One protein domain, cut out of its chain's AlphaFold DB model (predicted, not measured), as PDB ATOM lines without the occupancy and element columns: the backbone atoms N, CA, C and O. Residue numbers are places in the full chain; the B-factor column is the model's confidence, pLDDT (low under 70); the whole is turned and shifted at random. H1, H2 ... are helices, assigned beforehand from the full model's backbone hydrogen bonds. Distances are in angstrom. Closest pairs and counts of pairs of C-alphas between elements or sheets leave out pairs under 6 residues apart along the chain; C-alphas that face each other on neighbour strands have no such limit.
ATOM      1  N   GLU A   7     -57.977  22.406  -7.797       89.94
ATOM      2  CA  GLU A   7     -57.980  22.924  -9.168       89.94
ATOM      3  C   GLU A   7     -58.396  24.397  -9.283       89.94
ATOM      4  O   GLU A   7     -58.046  25.050 -10.264       89.94
ATOM      5  N   ASP A   8     -59.101  24.924  -8.282       94.50
ATOM      6  CA  ASP A   8     -59.549  26.319  -8.258       94.50
ATOM      7  C   ASP A   8     -58.434  27.289  -7.817       94.50
ATOM      8  O   ASP A   8     -58.631  28.506  -7.813       94.50
ATOM      9  N   TYR A   9     -57.267  26.766  -7.421       89.19
ATOM     10  CA  TYR A   9     -56.164  27.544  -6.863       89.19
ATOM     11  C   TYR A   9     -54.876  27.334  -7.660       89.19
ATOM     12  O   TYR A   9     -54.462  26.208  -7.924       89.19
ATOM     13  N   GLU A  10     -54.186  28.432  -7.960       87.25
ATOM     14  CA  GLU A  10     -52.879  28.430  -8.615       87.25
ATOM     15  C   GLU A  10     -51.905  29.335  -7.852       87.25
ATOM     16  O   GLU A  10     -52.284  30.391  -7.340       87.25
ATOM     17  N   ILE A  11     -50.643  28.907  -7.770       83.12
ATOM     18  CA  ILE A  11     -49.541  29.731  -7.271       83.12
ATOM     19  C   ILE A  11     -48.870  30.361  -8.488       83.12
ATOM     20  O   ILE A  11     -48.315  29.650  -9.323       83.12
ATOM     21  N   ILE A  12     -48.906  31.689  -8.578       86.31
ATOM     22  CA  ILE A  12     -48.211  32.420  -9.641       86.31
ATOM     23  C   ILE A  12     -46.686  32.375  -9.422       86.31
ATOM     24  O   ILE A  12     -46.236  32.429  -8.274       86.31
ATOM     25  N   PRO A  13     -45.876  32.268 -10.492       76.62
ATOM     26  CA  PRO A  13     -44.426  32.106 -10.376       76.62
ATOM     27  C   PRO A  13     -43.705  33.375  -9.894       76.62
ATOM     28  O   PRO A  13     -42.579  33.299  -9.400       76.62
ATOM     29  N   GLU A  14     -44.317  34.551 -10.034       80.94
ATOM     30  CA  GLU A  14     -43.724  35.816  -9.620       80.94
ATOM     31  C   GLU A  14     -43.796  36.003  -8.101       80.94
ATOM     32  O   GLU A  14     -44.855  36.255  -7.526       80.94
ATOM     33  N   SER A  15     -42.633  35.978  -7.449       78.31
ATOM     34  CA  SER A  15     -42.509  36.482  -6.084       78.31
ATOM     35  C   SER A  15     -42.220  37.982  -6.084       78.31
ATOM     36  O   SER A  15     -41.353  38.463  -6.815       78.31
ATOM     37  N   ILE A  16     -42.914  38.725  -5.222       82.06
ATOM     38  CA  ILE A  16     -42.629  40.144  -4.982       82.06
ATOM     39  C   ILE A  16     -41.427  40.344  -4.048       82.06
ATOM     40  O   ILE A  16     -40.743  41.356  -4.166       82.06
ATOM     41  N   HIS A  17     -41.168  39.395  -3.137       76.69
ATOM     42  CA  HIS A  17     -40.106  39.465  -2.128       76.69
ATOM     43  C   HIS A  17     -39.658  38.060  -1.698       76.69
ATOM     44  O   HIS A  17     -40.472  37.150  -1.551       76.69
ATOM     45  N   ALA A  18     -38.358  37.887  -1.452       75.62
ATOM     46  CA  ALA A  18     -37.822  36.701  -0.793       75.62
ATOM     47  C   ALA A  18     -37.593  37.024   0.689       75.62
ATOM     48  O   ALA A  18     -36.677  37.773   1.028       75.62
ATOM     49  N   GLU A  19     -38.438  36.475   1.559       79.81
ATOM     50  CA  GLU A  19     -38.363  36.696   3.004       79.81
ATOM     51  C   GLU A  19     -37.885  35.415   3.703       79.81
ATOM     52  O   GLU A  19     -38.583  34.399   3.661       79.81
ATOM     53  N   PRO A  20     -36.693  35.412   4.327       83.31
ATOM     54  CA  PRO A  20     -36.208  34.242   5.045       83.31
ATOM     55  C   PRO A  20     -36.989  34.040   6.350       83.31
ATOM     56  O   PRO A  20     -37.213  34.982   7.112       83.31
ATOM     57  N   TYR A  21     -37.341  32.789   6.651       86.19
ATOM     58  CA  TYR A  21     -37.879  32.423   7.960       86.19
ATOM     59  C   TYR A  21     -36.759  32.334   8.999       86.19
ATOM     60  O   TYR A  21     -35.710  31.741   8.753       86.19
ATOM     61  N   GLY A  22     -37.004  32.890  10.185       89.00
ATOM     62  CA  GLY A  22     -36.087  32.826  11.319       89.00
ATOM     63  C   GLY A  22     -36.802  32.425  12.604       89.00
ATOM     64  O   GLY A  22     -37.999  32.664  12.771       89.00
ATOM     65  N   PHE A  23     -36.058  31.834  13.538       91.81
ATOM     66  CA  PHE A  23     -36.564  31.555  14.878       91.81
ATOM     67  C   PHE A  23     -36.473  32.812  15.739       91.81
ATOM     68  O   PHE A  23     -35.388  33.338  15.989       91.81
ATOM     69  N   VAL A  24     -37.624  33.292  16.209       93.19
ATOM     70  CA  VAL A  24     -37.687  34.446  17.108       93.19
ATOM     71  C   VAL A  24     -37.323  34.003  18.522       93.19
ATOM     72  O   VAL A  24     -37.908  33.066  19.064       93.19
ATOM     73  N   ILE A  25     -36.373  34.705  19.133       94.31
ATOM     74  CA  ILE A  25     -35.885  34.443  20.490       94.31
ATOM     75  C   ILE A  25     -35.941  35.717  21.337       94.31
ATOM     76  O   ILE A  25     -36.123  36.818  20.816       94.31
ATOM     77  N   ARG A  26     -35.780  35.574  22.657       96.00
ATOM     78  CA  ARG A  26     -35.683  36.731  23.555       96.00
ATOM     79  C   ARG A  26     -34.423  37.543  23.258       96.00
ATOM     80  O   ARG A  26     -33.353  36.991  23.014       96.00
ATOM     81  N   GLU A  27     -34.563  38.863  23.324       93.06
ATOM     82  CA  GLU A  27     -33.435  39.785  23.230       93.06
ATOM     83  C   GLU A  27     -32.465  39.581  24.410       93.06
ATOM     84  O   GLU A  27     -32.891  39.248  25.518       93.06
ATOM     85  N   ASN A  28     -31.168  39.809  24.174       95.25
ATOM     86  CA  ASN A  28     -30.073  39.700  25.154       95.25
ATOM     87  C   ASN A  28     -29.792  38.288  25.711       95.25
ATOM     88  O   ASN A  28     -29.120  38.162  26.730       95.25
ATOM     89  N   ASP A  29     -30.244  37.231  25.031       95.75
ATOM     90  CA  ASP A  29     -29.935  35.831  25.364       95.75
ATOM     91  C   ASP A  29     -28.959  35.239  24.326       95.75
ATOM     92  O   ASP A  29     -29.348  34.510  23.408       95.75
ATOM     93  N   SER A  30     -27.683  35.648  24.397       92.38
ATOM     94  CA  SER A  30     -26.664  35.269  23.403       92.38
ATOM     95  C   SER A  30     -26.391  33.771  23.379       92.38
ATOM     96  O   SER A  30     -26.280  33.197  22.302       92.38
ATOM     97  N   ASP A  31     -26.343  33.131  24.545       92.25
ATOM     98  CA  ASP A  31     -25.999  31.713  24.652       92.25
ATOM     99  C   ASP A  31     -27.086  30.840  24.020       92.25
ATOM    100  O   ASP A  31     -26.788  29.887  23.293       92.25
ATOM    101  N   PHE A  32     -28.359  31.190  24.238       94.00
ATOM    102  CA  PHE A  32     -29.465  30.492  23.597       94.00
ATOM    103  C   PHE A  32     -29.506  30.752  22.091       94.00
ATOM    104  O   PHE A  32     -29.716  29.819  21.316       94.00
ATOM    105  N   LYS A  33     -29.254  31.994  21.659       92.50
ATOM    106  CA  LYS A  33     -29.137  32.327  20.235       92.50
ATOM    107  C   LYS A  33     -28.072  31.474  19.549       92.50
ATOM    108  O   LYS A  33     -28.333  30.906  18.492       92.50
ATOM    109  N   ASP A  34     -26.892  31.376  20.152       90.31
ATOM    110  CA  ASP A  34     -25.772  30.632  19.587       90.31
ATOM    111  C   ASP A  34     -26.078  29.134  19.554       90.31
ATOM    112  O   ASP A  34     -25.807  28.473  18.556       90.31
ATOM    113  N   PHE A  35     -26.731  28.592  20.588       91.75
ATOM    114  CA  PHE A  35     -27.237  27.220  20.552       91.75
ATOM    115  C   PHE A  35     -28.203  26.984  19.380       91.75
ATOM    116  O   PHE A  35     -28.016  26.023  18.635       91.75
ATOM    117  N   VAL A  36     -29.206  27.851  19.197       92.62
ATOM    118  CA  VAL A  36     -30.205  27.719  18.122       92.62
ATOM    119  C   VAL A  36     -29.542  27.809  16.748       92.62
ATOM    120  O   VAL A  36     -29.784  26.949  15.903       92.62
ATOM    121  N   ASN A  37     -28.669  28.795  16.536       89.75
ATOM    122  CA  ASN A  37     -27.934  28.951  15.281       89.75
ATOM    123  C   ASN A  37     -27.091  27.711  14.969       89.75
ATOM    124  O   ASN A  37     -27.153  27.182  13.860       89.75
ATOM    125  N   ASN A  38     -26.351  27.213  15.960       89.69
ATOM    126  CA  ASN A  38     -25.492  26.047  15.795       89.69
ATOM    127  C   ASN A  38     -26.301  24.786  15.487       89.69
ATOM    128  O   ASN A  38     -25.917  24.013  14.613       89.69
ATOM    129  N   PHE A  39     -27.438  24.602  16.161       91.44
ATOM    130  CA  PHE A  39     -28.337  23.484  15.907       91.44
ATOM    131  C   PHE A  39     -28.882  23.514  14.474       91.44
ATOM    132  O   PHE A  39     -28.853  22.493  13.795       91.44
ATOM    133  N   ILE A  40     -29.320  24.676  13.980       90.56
ATOM    134  CA  ILE A  40     -29.819  24.819  12.602       90.56
ATOM    135  C   ILE A  40     -28.717  24.487  11.592       90.56
ATOM    136  O   ILE A  40     -28.939  23.682  10.689       90.56
ATOM    137  N   ILE A  41     -27.515  25.040  11.772       88.94
ATOM    138  CA  ILE A  41     -26.362  24.745  10.907       88.94
ATOM    139  C   ILE A  41     -26.061  23.245  10.912       88.94
ATOM    140  O   ILE A  41     -25.922  22.644   9.852       88.94
ATOM    141  N   TRP A  42     -26.026  22.619  12.089       89.88
ATOM    142  CA  TRP A  42     -25.812  21.181  12.213       89.88
ATOM    143  C   TRP A  42     -26.879  20.367  11.467       89.88
ATOM    144  O   TRP A  42     -26.536  19.420  10.760       89.88
ATOM    145  N   THR A  43     -28.162  20.751  11.545       90.44
ATOM    146  CA  THR A  43     -29.213  20.053  10.782       90.44
ATOM    147  C   THR A  43     -29.022  20.165   9.273       90.44
ATOM    148  O   THR A  43     -29.345  19.222   8.556       90.44
ATOM    149  N   LEU A  44     -28.486  21.287   8.788       88.12
ATOM    150  CA  LEU A  44     -28.188  21.475   7.369       88.12
ATOM    151  C   LEU A  44     -26.973  20.636   6.952       88.12
ATOM    152  O   LEU A  44     -27.044  19.914   5.964       88.12
ATOM    153  N   LEU A  45     -25.888  20.662   7.733       86.88
ATOM    154  CA  LEU A  45     -24.657  19.913   7.438       86.88
ATOM    155  C   LEU A  45     -24.862  18.394   7.445       86.88
ATOM    156  O   LEU A  45     -24.250  17.687   6.652       86.88
ATOM    157  N   THR A  46     -25.723  17.892   8.329       89.75
ATOM    158  CA  THR A  46     -25.999  16.451   8.458       89.75
ATOM    159  C   THR A  46     -27.104  15.950   7.526       89.75
ATOM    160  O   THR A  46     -27.441  14.770   7.567       89.75
ATOM    161  N   GLY A  47     -27.714  16.826   6.718       90.81
ATOM    162  CA  GLY A  47     -28.878  16.489   5.887       90.81
ATOM    163  C   GLY A  47     -30.171  16.268   6.684       90.81
ATOM    164  O   GLY A  47     -31.214  15.949   6.116       90.81
ATOM    165  N   LYS A  48     -30.155  16.480   8.006       93.12
ATOM    166  CA  LYS A  48     -31.335  16.325   8.867       93.12
ATOM    167  C   LYS A  48     -32.456  17.292   8.504       93.12
ATOM    168  O   LYS A  48     -33.631  16.960   8.653       93.12
ATOM    169  N   PHE A  49     -32.091  18.479   8.033       91.38
ATOM    170  CA  PHE A  49     -33.043  19.436   7.490       91.38
ATOM    171  C   PHE A  49     -33.798  18.844   6.295       91.38
ATOM    172  O   PHE A  49     -35.023  18.941   6.253       91.38
ATOM    173  N   ASP A  50     -33.093  18.198   5.363       91.56
ATOM    174  CA  ASP A  50     -33.702  17.599   4.175       91.56
ATOM    175  C   ASP A  50     -34.654  16.458   4.547       91.56
ATOM    176  O   ASP A  50     -35.765  16.417   4.032       91.56
ATOM    177  N   GLU A  51     -34.301  15.607   5.519       95.00
ATOM    178  CA  GLU A  51     -35.215  14.567   6.027       95.00
ATOM    179  C   GLU A  51     -36.542  15.158   6.545       95.00
ATOM    180  O   GLU A  51     -37.634  14.629   6.292       95.00
ATOM    181  N   ILE A  52     -36.456  16.268   7.288       94.12
ATOM    182  CA  ILE A  52     -37.631  16.971   7.808       94.12
ATOM    183  C   ILE A  52     -38.407  17.604   6.651       94.12
ATOM    184  O   ILE A  52     -39.629  17.454   6.594       94.12
ATOM    185  N   TYR A  53     -37.722  18.284   5.728       92.25
ATOM    186  CA  TYR A  53     -38.345  18.885   4.552       92.25
ATOM    187  C   TYR A  53     -39.108  17.832   3.753       92.25
ATOM    188  O   TYR A  53     -40.280  18.032   3.454       92.25
ATOM    189  N   ASP A  54     -38.496  16.686   3.477       93.69
ATOM    190  CA  ASP A  54     -39.079  15.650   2.632       93.69
ATOM    191  C   ASP A  54     -40.331  15.029   3.253       93.69
ATOM    192  O   ASP A  54     -41.311  14.772   2.555       93.69
ATOM    193  N   THR A  55     -40.350  14.886   4.581       94.56
ATOM    194  CA  THR A  55     -41.523  14.404   5.326       94.56
ATOM    195  C   THR A  55     -42.750  15.299   5.114       94.56
ATOM    196  O   THR A  55     -43.881  14.817   4.986       94.56
ATOM    197  N   TRP A  56     -42.554  16.618   5.096       93.19
ATOM    198  CA  TRP A  56     -43.657  17.580   5.037       93.19
ATOM    199  C   TRP A  56     -43.951  18.063   3.622       93.19
ATOM    200  O   TRP A  56     -45.114  18.088   3.228       93.19
ATOM    201  N   MET A  57     -42.909  18.438   2.890       92.50
ATOM    202  CA  MET A  57     -42.960  19.195   1.641       92.50
ATOM    203  C   MET A  57     -42.283  18.495   0.459       92.50
ATOM    204  O   MET A  57     -42.383  18.985  -0.664       92.50
ATOM    205  N   GLY A  58     -41.610  17.362   0.679       91.38
ATOM    206  CA  GLY A  58     -41.007  16.580  -0.401       91.38
ATOM    207  C   GLY A  58     -42.039  16.027  -1.392       91.38
ATOM    208  O   GLY A  58     -43.246  16.123  -1.154       91.38
ATOM    209  N   PRO A  59     -41.586  15.396  -2.489       90.94
ATOM    210  CA  PRO A  59     -42.473  14.836  -3.514       90.94
ATOM    211  C   PRO A  59     -43.530  13.872  -2.953       90.94
ATOM    212  O   PRO A  59     -44.681  13.901  -3.378       90.94
ATOM    213  N   GLU A  60     -43.145  13.083  -1.947       91.00
ATOM    214  CA  GLU A  60     -44.006  12.125  -1.235       91.00
ATOM    215  C   GLU A  60     -44.504  12.664   0.124       91.00
ATOM    216  O   GLU A  60     -45.040  11.921   0.949       91.00
ATOM    217  N   GLY A  61     -44.290  13.954   0.390       90.25
ATOM    218  CA  GLY A  61     -44.623  14.608   1.650       90.25
ATOM    219  C   GLY A  61     -46.119  14.872   1.820       90.25
ATOM    220  O   GLY A  61     -46.938  14.715   0.914       90.25
ATOM    221  N   ILE A  62     -46.498  15.331   3.013       89.00
ATOM    222  CA  ILE A  62     -47.898  15.650   3.349       89.00
ATOM    223  C   ILE A  62     -48.471  16.763   2.453       89.00
ATOM    224  O   ILE A  62     -49.673  16.774   2.164       89.00
ATOM    225  N   THR A  63     -47.630  17.717   2.058       88.38
ATOM    226  CA  THR A  63     -47.968  18.845   1.187       88.38
ATOM    227  C   THR A  63     -46.830  19.063   0.191       88.38
ATOM    228  O   THR A  63     -45.997  19.927   0.430       88.38
ATOM    229  N   PRO A  64     -46.769  18.299  -0.913       88.44
ATOM    230  CA  PRO A  64     -45.664  18.407  -1.859       88.44
ATOM    231  C   PRO A  64     -45.542  19.826  -2.419       88.44
ATOM    232  O   PRO A  64     -46.507  20.360  -2.977       88.44
ATOM    233  N   ILE A  65     -44.369  20.430  -2.240       86.75
ATOM    234  CA  ILE A  65     -44.005  21.754  -2.746       86.75
ATOM    235  C   ILE A  65     -42.611  21.640  -3.359       86.75
ATOM    236  O   ILE A  65     -41.646  21.254  -2.692       86.75
ATOM    237  N   GLU A  66     -42.504  21.988  -4.639       83.56
ATOM    238  CA  GLU A  66     -41.221  22.036  -5.332       83.56
ATOM    239  C   GLU A  66     -40.303  23.074  -4.674       83.56
ATOM    240  O   GLU A  66     -40.723  24.193  -4.360       83.56
ATOM    241  N   ARG A  67     -39.039  22.704  -4.444       82.12
ATOM    242  CA  ARG A  67     -38.064  23.636  -3.876       82.12
ATOM    243  C   ARG A  67     -37.802  24.764  -4.865       82.12
ATOM    244  O   ARG A  67     -37.472  24.535  -6.025       82.12
ATOM    245  N   SER A  68     -37.932  25.999  -4.390       81.88
ATOM    246  CA  SER A  68     -37.655  27.172  -5.220       81.88
ATOM    247  C   SER A  68     -36.158  27.302  -5.524       81.88
ATOM    248  O   SER A  68     -35.320  27.075  -4.652       81.88
ATOM    249  N   SER A  69     -35.815  27.774  -6.722       81.19
ATOM    250  CA  SER A  69     -34.424  28.059  -7.110       81.19
ATOM    251  C   SER A  69     -33.748  29.108  -6.220       81.19
ATOM    252  O   SER A  69     -32.541  29.055  -6.002       81.19
ATOM    253  N   ILE A  70     -34.524  30.048  -5.669       78.31
ATOM    254  CA  ILE A  70     -34.038  31.061  -4.721       78.31
ATOM    255  C   ILE A  70     -33.577  30.405  -3.417       78.31
ATOM    256  O   ILE A  70     -32.560  30.807  -2.858       78.31
ATOM    257  N   TYR A  71     -34.312  29.402  -2.934       78.62
ATOM    258  CA  TYR A  71     -33.967  28.678  -1.714       78.62
ATOM    259  C   TYR A  71     -32.658  27.897  -1.871       78.62
ATOM    260  O   TYR A  71     -31.774  28.017  -1.027       78.62
ATOM    261  N   GLU A  72     -32.500  27.179  -2.984       81.19
ATOM    262  CA  GLU A  72     -31.253  26.470  -3.296       81.19
ATOM    263  C   GLU A  72     -30.070  27.444  -3.409       81.19
ATOM    264  O   GLU A  72     -29.034  27.249  -2.778       81.19
ATOM    265  N   GLY A  73     -30.257  28.576  -4.100       80.88
ATOM    266  CA  GLY A  73     -29.228  29.616  -4.180       80.88
ATOM    267  C   GLY A  73     -28.869  30.236  -2.824       80.88
ATOM    268  O   GLY A  73     -27.712  30.593  -2.594       80.88
ATOM    269  N   LEU A  74     -29.832  30.353  -1.902       77.69
ATOM    270  CA  LEU A  74     -29.569  30.800  -0.533       77.69
ATOM    271  C   LEU A  74     -28.727  29.770   0.229       77.69
ATOM    272  O   LEU A  74     -27.753  30.157   0.868       77.69
ATOM    273  N   LEU A  75     -29.071  28.480   0.149       77.94
ATOM    274  CA  LEU A  75     -28.304  27.404   0.785       77.94
ATOM    275  C   LEU A  75     -26.860  27.351   0.275       77.94
ATOM    276  O   LEU A  75     -25.937  27.286   1.084       77.94
ATOM    277  N   GLU A  76     -26.664  27.439  -1.042       77.50
ATOM    278  CA  GLU A  76     -25.336  27.451  -1.668       77.50
ATOM    279  C   GLU A  76     -24.518  28.700  -1.302       77.50
ATOM    280  O   GLU A  76     -23.298  28.632  -1.138       77.50
ATOM    281  N   GLY A  77     -25.178  29.856  -1.182       74.00
ATOM    282  CA  GLY A  77     -24.530  31.131  -0.873       74.00
ATOM    283  C   GLY A  77     -24.160  31.312   0.600       74.00
ATOM    284  O   GLY A  77     -23.336  32.174   0.923       74.00
ATOM    285  N   MET A  78     -24.749  30.529   1.507       75.38
ATOM    286  CA  MET A  78     -24.450  30.617   2.933       75.38
ATOM    287  C   MET A  78     -23.109  29.960   3.258       75.38
ATOM    288  O   MET A  78     -22.897  28.764   3.078       75.38
TER     289      MET A  78
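What this domain is: This is residues 7 to 78 of the 91 residues of the protein "Transporter substrate-binding domain-containing protein" of Thermoplasmata archaeon (UniProt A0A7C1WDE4). A long stretch without a named element, residues 7 to 29, runs down one side of a loose, open frame, and the chain then folds back through H1 and H2, which make a corner. Residues 58 to 68 turn the chain once more, and H3 runs back alongside the opening without touching H1 or H2. The printed part has 72 residues with three named helices, H1, H2 and H3 in that order, and no named strand; the class is all helix, though under half of the residues, 35 of 72, are in named elements. The whole is loose, with a radius of gyration of the C-alphas of 15.3 A, and elongated, spanning 47 by 28 by 24 A.

How they stand to each other: Residues 7 to 12 stand free, and so do residues 26 to 32, of which 30 to 32 belong to H1, residues 30 to 45. H2, residues 48 to 57, is close to H1 but not clearly touching it; their closest C-alphas, those of Thr 43 and Phe 49, are 5.1 A apart. The lines of H1 and H2 are about perpendicular, at 76 degrees. H3, residues 69 to 77, is apart from both H1 and H2. In H1, H2 and H3 every O i to N i+4 pair is within hydrogen-bond range.

Where its parts are: The printed part begins at Glu 7, with its C-alpha at (-57.980, 22.924, -9.168). H1 begins at C-alpha 30, (-26.664, 35.269, 23.403), and is 22.2 A long from first to last C-alpha. H2 is 14.0 A long and H3 12.1 A, ending at C-alpha 77, (-24.530, 31.131, -0.873).

The domain as a whole: The C-alphas of Glu 7 and Asp 31 are the two farthest apart, at 47.4 A. The printed part has no cut. The link from H1 to H2 is tight, with 2 residues, and that from H2 to H3 is long, with 11. The mean pLDDT of the printed part is 87.6, and no printed residue is under 70.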